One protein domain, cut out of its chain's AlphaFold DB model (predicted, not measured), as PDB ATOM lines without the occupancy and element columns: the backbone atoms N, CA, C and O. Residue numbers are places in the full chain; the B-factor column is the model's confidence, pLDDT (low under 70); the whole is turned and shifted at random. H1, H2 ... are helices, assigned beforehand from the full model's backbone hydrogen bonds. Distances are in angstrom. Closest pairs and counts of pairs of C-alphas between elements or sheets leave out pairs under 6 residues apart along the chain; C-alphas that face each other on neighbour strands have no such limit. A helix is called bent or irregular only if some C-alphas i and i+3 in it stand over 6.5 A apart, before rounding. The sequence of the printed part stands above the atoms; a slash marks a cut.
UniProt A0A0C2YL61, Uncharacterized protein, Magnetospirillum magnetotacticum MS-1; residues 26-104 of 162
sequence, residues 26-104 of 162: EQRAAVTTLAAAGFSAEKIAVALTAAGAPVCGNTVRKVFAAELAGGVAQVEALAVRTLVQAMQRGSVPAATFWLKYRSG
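This is residues 26 to 104 of the 162 residues of an uncharacterized protein of Magnetospirillum magnetotacticum MS-1 (UniProt A0A0C2YL61). One long helix, H4, reaches out as an arm from a head of three short helices, H1, H2 and H3, and at its far end a tight turn leads into the short helix H5, which folds back to make a V with it. The head gathers at the first part of H4, which is kinked near residue 72, while H5 meets none of the head, and residues 99 to 104 stick out. The 79 printed residues, with five named helices in the order H1 to H5 and no named strand, are all helix by class. The whole is loose, with a radius of gyration of the C-alphas of 16.4 A, and spans 46 by 23 by 15 A, the arm making much of the length.

H1, residues 26 to 36, and H2, residues 41 to 50, form a helical hairpin: they touch, closest at the C-alphas of Val 31 and Ile 44, 6.8 A apart, and run opposite ways at a tilt of 37 degrees, only just steep. H3, residues 57 to 63, touches H2 about perpendicular, at 88 degrees, with the C-alphas of Glu 42 and Gly 57 closest at 4.5 A. H1 and H3 are apart. H4, residues 65 to 88, touches H1 with residues 67 to 75 alone, closest at the C-alphas of Ala 36 and Val 72, 4.2 A apart; their lines are about perpendicular, at 84 degrees. H3 and H4 are close but not clearly touching, with the C-alphas of Arg 61 and Leu 68 closest at 7.6 A. H5, residues 92 to 101, touches H4 at residues 83 to 87 alone, at a steep tilt of 55 degrees, opposite ways; the closest C-alphas, of Met 87 and Ala 95, are 5.6 A apart. Helix packing is mostly crossed, with no touching pair at a shallow tilt. Every O i to N i+4 pair is within hydrogen-bond range in H1, H2, H3 and H5, and 18 of 20 are in H4.

H1 begins at C-alpha 26, (-38.185, -32.671, -12.402), and is 15.5 A long. H2 is 14.3 A long and H3 10.0 A. H4 measures 35.0 A from C-alpha 65, (-43.505, -21.731, -22.416), to C-alpha 88; it has a kink of 46 degrees near residue 72 and is irregular, with C-alphas 69 and 72 standing 7.5 A apart. H5, 14.3 A long, ends at C-alpha 101, (-18.782, -31.468, -39.089).

The C-alphas farthest apart, of Pro 54 and Gly 104, are 47.9 A apart. The printed part has no cut and no long link. Mean pLDDT of the printed part is 88.2, and no printed residue is under 70.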
ATOM      1  N   GLU A  26     -38.229 -31.422 -11.631       86.19
ATOM      2  CA  GLU A  26     -38.185 -32.671 -12.402       86.19
ATOM      3  C   GLU A  26     -39.154 -32.644 -13.589       86.19
ATOM      4  O   GLU A  26     -38.788 -33.007 -14.703       86.19
ATOM      5  N   GLN A  27     -40.364 -32.120 -13.375       86.69
ATOM      6  CA  GLN A  27     -41.361 -31.962 -14.433       86.69
ATOM      7  C   GLN A  27     -40.879 -30.986 -15.507       86.69
ATOM      8  O   GLN A  27     -41.075 -31.245 -16.689       86.69
ATOM      9  N   ARG A  28     -40.199 -29.894 -15.126       89.31
ATOM     10  CA  ARG A  28     -39.586 -28.973 -16.096       89.31
ATOM     11  C   ARG A  28     -38.533 -29.669 -16.948       89.31
ATOM     12  O   ARG A  28     -38.608 -29.573 -18.164       89.31
ATOM     13  N   ALA A  29     -37.615 -30.418 -16.335       88.69
ATOM     14  CA  ALA A  29     -36.586 -31.156 -17.071       88.69
ATOM     15  C   ALA A  29     -37.189 -32.205 -18.027       88.69
ATOM     16  O   ALA A  29     -36.733 -32.353 -19.166       88.69
ATOM     17  N   ALA A  30     -38.247 -32.896 -17.593       88.50
ATOM     18  CA  ALA A  30     -38.985 -33.832 -18.436       88.50
ATOM     19  C   ALA A  30     -39.643 -33.120 -19.630       88.50
ATOM     20  O   ALA A  30     -39.509 -33.579 -20.763       88.50
ATOM     21  N   VAL A  31     -40.293 -31.971 -19.406       90.81
ATOM     22  CA  VAL A  31     -40.904 -31.166 -20.477       90.81
ATOM     23  C   VAL A  31     -39.853 -30.651 -21.456       90.81
ATOM     24  O   VAL A  31     -40.067 -30.787 -22.653       90.81
ATOM     25  N   THR A  32     -38.711 -30.140 -20.987       90.62
ATOM     26  CA  THR A  32     -37.583 -29.724 -21.841       90.62
ATOM     27  C   THR A  32     -37.141 -30.862 -22.762       90.62
ATOM     28  O   THR A  32     -37.007 -30.674 -23.970       90.62
ATOM     29  N   THR A  33     -36.957 -32.061 -22.202       90.06
ATOM     30  CA  THR A  33     -36.487 -33.238 -22.950       90.06
ATOM     31  C   THR A  33     -37.520 -33.701 -23.979       90.06
ATOM     32  O   THR A  33     -37.180 -33.960 -25.131       90.06
ATOM     33  N   LEU A  34     -38.799 -33.764 -23.593       90.06
ATOM     34  CA  LEU A  34     -39.887 -34.159 -24.492       90.06
ATOM     35  C   LEU A  34     -40.134 -33.115 -25.590       90.06
ATOM     36  O   LEU A  34     -40.415 -33.476 -26.732       90.06
ATOM     37  N   ALA A  35     -39.997 -31.830 -25.266       90.62
ATOM     38  CA  ALA A  35     -40.101 -30.744 -26.231       90.62
ATOM     39  C   ALA A  35     -38.973 -30.810 -27.266       90.62
ATOM     40  O   ALA A  35     -39.238 -30.723 -28.461       90.62
ATOM     41  N   ALA A  36     -37.735 -31.044 -26.820       88.94
ATOM     42  CA  ALA A  36     -36.593 -31.235 -27.709       88.94
ATOM     43  C   ALA A  36     -36.756 -32.454 -28.628       88.94
ATOM     44  O   ALA A  36     -36.345 -32.418 -29.783       88.94
ATOM     45  N   ALA A  37     -37.401 -33.516 -28.137       88.12
ATOM     46  CA  ALA A  37     -37.740 -34.696 -28.929       88.12
ATOM     47  C   ALA A  37     -38.913 -34.472 -29.912       88.12
ATOM     48  O   ALA A  37     -39.289 -35.394 -30.634       88.12
ATOM     49  N   GLY A  38     -39.507 -33.274 -29.951       88.75
ATOM     50  CA  GLY A  38     -40.559 -32.905 -30.903       88.75
ATOM     51  C   GLY A  38     -41.980 -33.288 -30.478       88.75
ATOM     52  O   GLY A  38     -42.889 -33.313 -31.310       88.75
ATOM     53  N   PHE A  39     -42.217 -33.595 -29.199       90.44
ATOM     54  CA  PHE A  39     -43.566 -33.913 -28.728       90.44
ATOM     55  C   PHE A  39     -44.450 -32.661 -28.671       90.44
ATOM     56  O   PHE A  39     -44.041 -31.594 -28.212       90.44
ATOM     57  N   SER A  40     -45.712 -32.801 -29.086       90.38
ATOM     58  CA  SER A  40     -46.699 -31.728 -28.960       90.38
ATOM     59  C   SER A  40     -47.097 -31.504 -27.497       90.38
ATOM     60  O   SER A  40     -47.087 -32.428 -26.681       90.38
ATOM     61  N   ALA A  41     -47.536 -30.284 -27.168       89.06
ATOM     62  CA  ALA A  41     -47.974 -29.931 -25.813       89.06
ATOM     63  C   ALA A  41     -49.099 -30.839 -25.272       89.06
ATOM     64  O   ALA A  41     -49.204 -31.029 -24.064       89.06
ATOM     65  N   GLU A  42     -49.925 -31.419 -26.149       90.62
ATOM     66  CA  GLU A  42     -50.964 -32.378 -25.755       90.62
ATOM     67  C   GLU A  42     -50.385 -33.736 -25.362       90.62
ATOM     68  O   GLU A  42     -50.751 -34.277 -24.321       90.62
ATOM     69  N   LYS A  43     -49.420 -34.258 -26.127       90.06
ATOM     70  CA  LYS A  43     -48.731 -35.505 -25.767       90.06
ATOM     71  C   LYS A  43     -47.920 -35.345 -24.480       90.06
ATOM     72  O   LYS A  43     -47.922 -36.239 -23.640       90.06
ATOM     73  N   ILE A  44     -47.288 -34.186 -24.296       89.88
ATOM     74  CA  ILE A  44     -46.570 -33.847 -23.060       89.88
ATOM     75  C   ILE A  44     -47.540 -33.791 -21.871       89.88
ATOM     76  O   ILE A  44     -47.231 -34.307 -20.801       89.88
ATOM     77  N   ALA A  45     -48.737 -33.229 -22.054       88.75
ATOM     78  CA  ALA A  45     -49.768 -33.205 -21.019       88.75
ATOM     79  C   ALA A  45     -50.220 -34.619 -20.608       88.75
ATOM     80  O   ALA A  45     -50.364 -34.894 -19.417       88.75
ATOM     81  N   VAL A  46     -50.379 -35.533 -21.573       88.25
ATOM     82  CA  VAL A  46     -50.674 -36.952 -21.299       88.25
ATOM     83  C   VAL A  46     -49.531 -37.610 -20.521       88.25
ATOM     84  O   VAL A  46     -49.787 -38.278 -19.521       88.25
ATOM     85  N   ALA A  47     -48.277 -37.375 -20.919       86.44
ATOM     86  CA  ALA A  47     -47.105 -37.920 -20.231       86.44
ATOM     87  C   ALA A  47     -46.997 -37.434 -18.772       86.44
ATOM     88  O   ALA A  47     -46.741 -38.227 -17.869       86.44
ATOM     89  N   LEU A  48     -47.259 -36.148 -18.518       85.44
ATOM     90  CA  LEU A  48     -47.287 -35.588 -17.161       85.44
ATOM     91  C   LEU A  48     -48.474 -36.106 -16.335       85.44
ATOM     92  O   LEU A  48     -48.340 -36.324 -15.131       85.44
ATOM     93  N   THR A  49     -49.614 -36.354 -16.985       81.88
ATOM     94  CA  THR A  49     -50.800 -36.934 -16.338       81.88
ATOM     95  C   THR A  49     -50.547 -38.371 -15.899       81.88
ATOM     96  O   THR A  49     -50.907 -38.731 -14.781       81.88
ATOM     97  N   ALA A  50     -49.849 -39.163 -16.716       73.19
ATOM     98  CA  ALA A  50     -49.403 -40.505 -16.342       73.19
ATOM     99  C   ALA A  50     -48.417 -40.496 -15.156       73.19
ATOM    100  O   ALA A  50     -48.415 -41.422 -14.353       73.19
ATOM    101  N   ALA A  51     -47.632 -39.425 -15.000       72.31
ATOM    102  CA  ALA A  51     -46.716 -39.217 -13.875       72.31
ATOM    103  C   ALA A  51     -47.397 -38.683 -12.593       72.31
ATOM    104  O   ALA A  51     -46.712 -38.294 -11.648       72.31
ATOM    105  N   GLY A  52     -48.734 -38.640 -12.543       70.19
ATOM    106  CA  GLY A  52     -49.501 -38.253 -11.353       70.19
ATOM    107  C   GLY A  52     -49.898 -36.775 -11.284       70.19
ATOM    108  O   GLY A  52     -50.538 -36.365 -10.316       70.19
ATOM    109  N   ALA A  53     -49.575 -35.968 -12.300       70.56
ATOM    110  CA  ALA A  53     -49.962 -34.562 -12.374       70.56
ATOM    111  C   ALA A  53     -51.010 -34.345 -13.480       70.56
ATOM    112  O   ALA A  53     -50.641 -34.255 -14.651       70.56
ATOM    113  N   PRO A  54     -52.314 -34.229 -13.161       72.88
ATOM    114  CA  PRO A  54     -53.339 -34.003 -14.175       72.88
ATOM    115  C   PRO A  54     -53.213 -32.588 -14.755       72.88
ATOM    116  O   PRO A  54     -53.690 -31.609 -14.173       72.88
ATOM    117  N   VAL A  55     -52.576 -32.479 -15.922       80.88
ATOM    118  CA  VAL A  55     -52.316 -31.214 -16.623       80.88
ATOM    119  C   VAL A  55     -52.934 -31.281 -18.017       80.88
ATOM    120  O   VAL A  55     -52.873 -32.308 -18.681       80.88
ATOM    121  N   CYS A  56     -53.541 -30.188 -18.485       82.50
ATOM    122  CA  CYS A  56     -54.041 -30.081 -19.857       82.50
ATOM    123  C   CYS A  56     -53.031 -29.363 -20.766       82.50
ATOM    124  O   CYS A  56     -52.227 -28.553 -20.298       82.50
ATOM    125  N   GLY A  57     -53.110 -29.585 -22.083       81.75
ATOM    126  CA  GLY A  57     -52.187 -28.975 -23.054       81.75
ATOM    127  C   GLY A  57     -52.135 -27.438 -22.993       81.75
ATOM    128  O   GLY A  57     -51.077 -26.840 -23.179       81.75
ATOM    129  N   ASN A  58     -53.249 -26.782 -22.644       85.88
ATOM    130  CA  ASN A  58     -53.282 -25.329 -22.444       85.88
ATOM    131  C   ASN A  58     -52.474 -24.877 -21.224       85.88
ATOM    132  O   ASN A  58     -51.808 -23.843 -21.282       85.88
ATOM    133  N   THR A  59     -52.498 -25.645 -20.136       86.88
ATOM    134  CA  THR A  59     -51.658 -25.375 -18.966       86.88
ATOM    135  C   THR A  59     -50.190 -25.613 -19.294       86.88
ATOM    136  O   THR A  59     -49.360 -24.796 -18.902       86.88
ATOM    137  N   VAL A  60     -49.868 -26.647 -20.086       86.31
ATOM    138  CA  VAL A  60     -48.485 -26.907 -20.514       86.31
ATOM    139  C   VAL A  60     -47.914 -25.718 -21.289       86.31
ATOM    140  O   VAL A  60     -46.850 -25.212 -20.943       86.31
ATOM    141  N   ARG A  61     -48.665 -25.196 -22.268       87.62
ATOM    142  CA  ARG A  61     -48.258 -24.022 -23.057       87.62
ATOM    143  C   ARG A  61     -48.034 -22.767 -22.211       87.62
ATOM    144  O   ARG A  61     -47.119 -22.008 -22.499       87.62
ATOM    145  N   LYS A  62     -48.854 -22.536 -21.180       87.81
ATOM    146  CA  LYS A  62     -48.755 -21.337 -20.325       87.81
ATOM    147  C   LYS A  62     -47.635 -21.432 -19.291       87.81
ATOM    148  O   LYS A  62     -46.936 -20.454 -19.058       87.81
ATOM    149  N   VAL A  63     -47.495 -22.587 -18.646       88.44
ATOM    150  CA  VAL A  63     -46.584 -22.772 -17.507       88.44
ATOM    151  C   VAL A  63     -45.167 -23.118 -17.968       88.44
ATOM    152  O   VAL A  63     -44.204 -22.667 -17.353       88.44
ATOM    153  N   PHE A  64     -45.031 -23.864 -19.067       88.00
ATOM    154  CA  PHE A  64     -43.745 -24.344 -19.583       88.00
ATOM    155  C   PHE A  64     -43.333 -23.669 -20.899       88.00
ATOM    156  O   PHE A  64     -42.559 -24.238 -21.662       88.00
ATOM    157  N   ALA A  65     -43.818 -22.455 -21.178       88.69
ATOM    158  CA  ALA A  65     -43.505 -21.731 -22.416       88.69
ATOM    159  C   ALA A  65     -41.991 -21.607 -22.672       88.69
ATOM    160  O   ALA A  65     -41.530 -21.853 -23.785       88.69
ATOM    161  N   ALA A  66     -41.220 -21.288 -21.626       87.75
ATOM    162  CA  ALA A  66     -39.763 -21.180 -21.703       87.75
ATOM    163  C   ALA A  66     -39.098 -22.512 -22.084       87.75
ATOM    164  O   ALA A  66     -38.177 -22.531 -22.894       87.75
ATOM    165  N   GLU A  67     -39.610 -23.625 -21.560       88.44
ATOM    166  CA  GLU A  67     -39.011 -24.945 -21.771       88.44
ATOM    167  C   GLU A  67     -39.396 -25.528 -23.130       88.44
ATOM    168  O   GLU A  67     -38.604 -26.222 -23.757       88.44
ATOM    169  N   LEU A  68     -40.594 -25.198 -23.623       88.75
ATOM    170  CA  LEU A  68     -41.013 -25.533 -24.983       88.75
ATOM    171  C   LEU A  68     -40.196 -24.761 -26.027       88.75
ATOM    172  O   LEU A  68     -39.825 -25.333 -27.046       88.75
ATOM    173  N   ALA A  69     -39.903 -23.482 -25.774       87.38
ATOM    174  CA  ALA A  69     -39.111 -22.656 -26.686       87.38
ATOM    175  C   ALA A  69     -37.608 -22.979 -26.621       87.38
ATOM    176  O   ALA A  69     -36.939 -23.031 -27.648       87.38
ATOM    177  N   GLY A  70     -37.070 -23.196 -25.418       87.81
ATOM    178  CA  GLY A  70     -35.643 -23.426 -25.181       87.81
ATOM    179  C   GLY A  70     -35.218 -24.896 -25.155       87.81
ATOM    180  O   GLY A  70     -34.024 -25.170 -25.050       87.81
ATOM    181  N   GLY A  71     -36.163 -25.838 -25.235       84.00
ATOM    182  CA  GLY A  71     -35.905 -27.264 -25.035       84.00
ATOM    183  C   GLY A  71     -34.854 -27.831 -25.980       84.00
ATOM    184  O   GLY A  71     -33.920 -28.498 -25.532       84.00
ATOM    185  N   VAL A  72     -34.958 -27.494 -27.267       85.81
ATOM    186  CA  VAL A  72     -34.010 -27.931 -28.306       85.81
ATOM    187  C   VAL A  72     -32.596 -27.454 -27.981       85.81
ATOM    188  O   VAL A  72     -31.698 -28.277 -27.838       85.81
ATOM    189  N   ALA A  73     -32.414 -26.152 -27.748       87.75
ATOM    190  CA  ALA A  73     -31.105 -25.579 -27.441       87.75
ATOM    191  C   ALA A  73     -30.488 -26.169 -26.158       87.75
ATOM    192  O   ALA A  73     -29.281 -26.406 -26.095       87.75
ATOM    193  N   GLN A  74     -31.303 -26.443 -25.133       87.56
ATOM    194  CA  GLN A  74     -30.826 -27.076 -23.899       87.56
ATOM    195  C   GLN A  74     -30.336 -28.508 -24.146       87.56
ATOM    196  O   GLN A  74     -29.266 -28.883 -23.662       87.56
ATOM    197  N   VAL A  75     -31.083 -29.314 -24.904       88.75
ATOM    198  CA  VAL A  75     -30.695 -30.700 -25.208       88.75
ATOM    199  C   VAL A  75     -29.501 -30.756 -26.157       88.75
ATOM    200  O   VAL A  75     -28.599 -31.566 -25.944       88.75
ATOM    201  N   GLU A  76     -29.425 -29.857 -27.135       88.25
ATOM    202  CA  GLU A  76     -28.248 -29.701 -27.993       88.25
ATOM    203  C   GLU A  76     -26.999 -29.360 -27.172       88.25
ATOM    204  O   GLU A  76     -25.957 -29.993 -27.342       88.25
ATOM    205  N   ALA A  77     -27.098 -28.435 -26.213       89.81
ATOM    206  CA  ALA A  77     -25.990 -28.112 -25.315       89.81
ATOM    207  C   ALA A  77     -25.544 -29.325 -24.475       89.81
ATOM    208  O   ALA A  77     -24.344 -29.542 -24.279       89.81
ATOM    209  N   LEU A  78     -26.488 -30.149 -24.006       90.75
ATOM    210  CA  LEU A  78     -26.176 -31.400 -23.309       90.75
ATOM    211  C   LEU A  78     -25.467 -32.403 -24.226       90.75
ATOM    212  O   LEU A  78     -24.474 -32.995 -23.802       90.75
ATOM    213  N   ALA A  79     -25.933 -32.567 -25.466       90.44
ATOM    214  CA  ALA A  79     -25.315 -33.447 -26.455       90.44
ATOM    215  C   ALA A  79     -23.889 -32.999 -26.812       90.44
ATOM    216  O   ALA A  79     -22.971 -33.814 -26.877       90.44
ATOM    217  N   VAL A  80     -23.665 -31.692 -26.966       92.62
ATOM    218  CA  VAL A  80     -22.318 -31.141 -27.169       92.62
ATOM    219  C   VAL A  80     -21.436 -31.417 -25.950       92.62
ATOM    220  O   VAL A  80     -20.290 -31.835 -26.106       92.62
ATOM    221  N   ARG A  81     -21.960 -31.259 -24.727       93.50
ATOM    222  CA  ARG A  81     -21.198 -31.551 -23.503       93.50
ATOM    223  C   ARG A  81     -20.768 -33.015 -23.437       93.50
ATOM    224  O   ARG A  81     -19.612 -33.289 -23.116       93.50
ATOM    225  N   THR A  82     -21.673 -33.953 -23.714       95.00
ATOM    226  CA  THR A  82     -21.352 -35.389 -23.684       95.00
ATOM    227  C   THR A  82     -20.361 -35.762 -24.779       95.00
ATOM    228  O   THR A  82     -19.435 -36.529 -24.516       95.00
ATOM    229  N   LEU A  83     -20.482 -35.165 -25.967       95.12
ATOM    230  CA  LEU A  83     -19.527 -35.335 -27.058       95.12
ATOM    231  C   LEU A  83     -18.121 -34.861 -26.655       95.12
ATOM    232  O   LEU A  83     -17.151 -35.595 -26.832       95.12
ATOM    233  N   VAL A  84     -18.003 -33.675 -26.049       93.56
ATOM    234  CA  VAL A  84     -16.718 -33.147 -25.559       93.56
ATOM    235  C   VAL A  84     -16.117 -34.045 -24.479       93.56
ATOM    236  O   VAL A  84     -14.926 -34.348 -24.524       93.56
ATOM    237  N   GLN A  85     -16.930 -34.539 -23.547       96.00
ATOM    238  CA  GLN A  85     -16.470 -35.491 -22.533       96.00
ATOM    239  C   GLN A  85     -15.992 -36.812 -23.150       96.00
ATOM    240  O   GLN A  85     -14.987 -37.366 -22.708       96.00
ATOM    241  N   ALA A  86     -16.669 -37.318 -24.184       95.38
ATOM    242  CA  ALA A  86     -16.235 -38.511 -24.908       95.38
ATOM    243  C   ALA A  86     -14.887 -38.293 -25.619       95.38
ATOM    244  O   ALA A  86     -14.029 -39.174 -25.571       95.38
ATOM    245  N   MET A  87     -14.665 -37.111 -26.203       94.88
ATOM    246  CA  MET A  87     -13.371 -36.745 -26.791       94.88
ATOM    247  C   MET A  87     -12.259 -36.693 -25.738       94.88
ATOM    248  O   MET A  87     -11.199 -37.275 -25.948       94.88
ATOM    249  N   GLN A  88     -12.510 -36.076 -24.577       94.69
ATOM    250  CA  GLN A  88     -11.543 -36.020 -23.469       94.69
ATOM    251  C   GLN A  88     -11.167 -37.410 -22.936       94.69
ATOM    252  O   GLN A  88     -10.048 -37.614 -22.478       94.69
ATOM    253  N   ARG A  89     -12.086 -38.378 -23.019       96.12
ATOM    254  CA  ARG A  89     -11.847 -39.784 -22.655       96.12
ATOM    255  C   ARG A  89     -11.130 -40.591 -23.748       96.12
ATOM    256  O   ARG A  89     -10.921 -41.783 -23.560       96.12
ATOM    257  N   GLY A  90     -10.777 -39.977 -24.878       93.94
ATOM    258  CA  GLY A  90     -10.047 -40.627 -25.970       93.94
ATOM    259  C   GLY A  90     -10.924 -41.315 -27.022       93.94
ATOM    260  O   GLY A  90     -10.430 -42.151 -27.774       93.94
ATOM    261  N   SER A  91     -12.220 -40.995 -27.109       96.12
ATOM    262  CA  SER A  91     -13.082 -41.544 -28.164       96.12
ATOM    263  C   SER A  91     -12.720 -40.965 -29.537       96.12
ATOM    264  O   SER A  91     -13.102 -39.843 -29.879       96.12
ATOM    265  N   VAL A  92     -12.014 -41.758 -30.351       93.81
ATOM    266  CA  VAL A  92     -11.640 -41.399 -31.730       93.81
ATOM    267  C   VAL A  92     -12.864 -41.080 -32.608       93.81
ATOM    268  O   VAL A  92     -12.827 -40.061 -33.293       93.81
ATOM    269  N   PRO A  93     -13.986 -41.836 -32.568       94.50
ATOM    270  CA  PRO A  93     -15.173 -41.497 -33.357       94.50
ATOM    271  C   PRO A  93     -15.761 -40.117 -33.030       94.50
ATOM    272  O   PRO A  93     -16.149 -39.389 -33.942       94.50
ATOM    273  N   ALA A  94     -15.790 -39.731 -31.750       93.00
ATOM    274  CA  ALA A  94     -16.279 -38.417 -31.331       93.00
ATOM    275  C   ALA A  94     -15.382 -37.284 -31.858       93.00
ATOM    276  O   ALA A  94     -15.886 -36.275 -32.356       93.00
ATOM    277  N   ALA A  95     -14.058 -37.475 -31.806       92.38
ATOM    278  CA  ALA A  95     -13.086 -36.522 -32.335       92.38
ATOM    279  C   ALA A  95     -13.187 -36.390 -33.862       92.38
ATOM    280  O   ALA A  95     -13.260 -35.277 -34.383       92.38
ATOM    281  N   THR A  96     -13.280 -37.512 -34.583       92.69
ATOM    282  CA  THR A  96     -13.474 -37.524 -36.039       92.69
ATOM    283  C   THR A  96     -14.764 -36.812 -36.436       92.69
ATOM    284  O   THR A  96     -14.749 -35.985 -37.345       92.69
ATOM    285  N   PHE A  97     -15.873 -37.077 -35.737       92.44
ATOM    286  CA  PHE A  97     -17.135 -36.376 -35.966       92.44
ATOM    287  C   PHE A  97     -16.975 -34.857 -35.790       92.44
ATOM    288  O   PHE A  97     -17.333 -34.087 -36.681       92.44
ATOM    289  N   TRP A  98     -16.376 -34.403 -34.686       91.88
ATOM    290  CA  TRP A  98     -16.177 -32.972 -34.442       91.88
ATOM    291  C   TRP A  98     -15.326 -32.294 -35.525       91.88
ATOM    292  O   TRP A  98     -15.661 -31.206 -36.009       91.88
ATOM    293  N   LEU A  99     -14.236 -32.943 -35.937       90.25
ATOM    294  CA  LEU A  99     -13.347 -32.409 -36.964       90.25
ATOM    295  C   LEU A  99     -14.053 -32.296 -38.322       90.25
ATOM    296  O   LEU A  99     -13.944 -31.258 -38.976       90.25
ATOM    297  N   LYS A 100     -14.836 -33.310 -38.707       88.88
ATOM    298  CA  LYS A 100     -15.563 -33.317 -39.983       88.88
ATOM    299  C   LYS A 100     -16.687 -32.287 -40.038       88.88
ATOM    300  O   LYS A 100     -16.753 -31.484 -40.963       88.88
ATOM    301  N   TYR A 101     -17.559 -32.271 -39.031       87.56
ATOM    302  CA  TYR A 101     -18.782 -31.468 -39.089       87.56
ATOM    303  C   TYR A 101     -18.594 -30.035 -38.598       87.56
ATOM    304  O   TYR A 101     -19.234 -29.124 -39.120       87.56
ATOM    305  N   ARG A 102     -17.729 -29.808 -37.599       83.81
ATOM    306  CA  ARG A 102     -17.588 -28.483 -36.979       83.81
ATOM    307  C   ARG A 102     -16.304 -27.759 -37.344       83.81
ATOM    308  O   ARG A 102     -16.333 -26.532 -37.433       83.81
ATOM    309  N   SER A 103     -15.218 -28.502 -37.561       82.31
ATOM    310  CA  SER A 103     -13.897 -27.936 -37.884       82.31
ATOM    311  C   SER A 103     -13.633 -27.840 -39.392       82.31
ATOM    312  O   SER A 103     -12.587 -27.347 -39.799       82.31
ATOM    313  N   GLY A 104     -14.586 -28.277 -40.224       81.31
ATOM    314  CA  GLY A 104     -14.521 -28.132 -41.678       81.31
ATOM    315  C   GLY A 104     -13.608 -29.136 -42.381       81.31
ATOM    316  O   GLY A 104     -13.283 -28.929 -43.550       81.31
TER     317      GLY A 104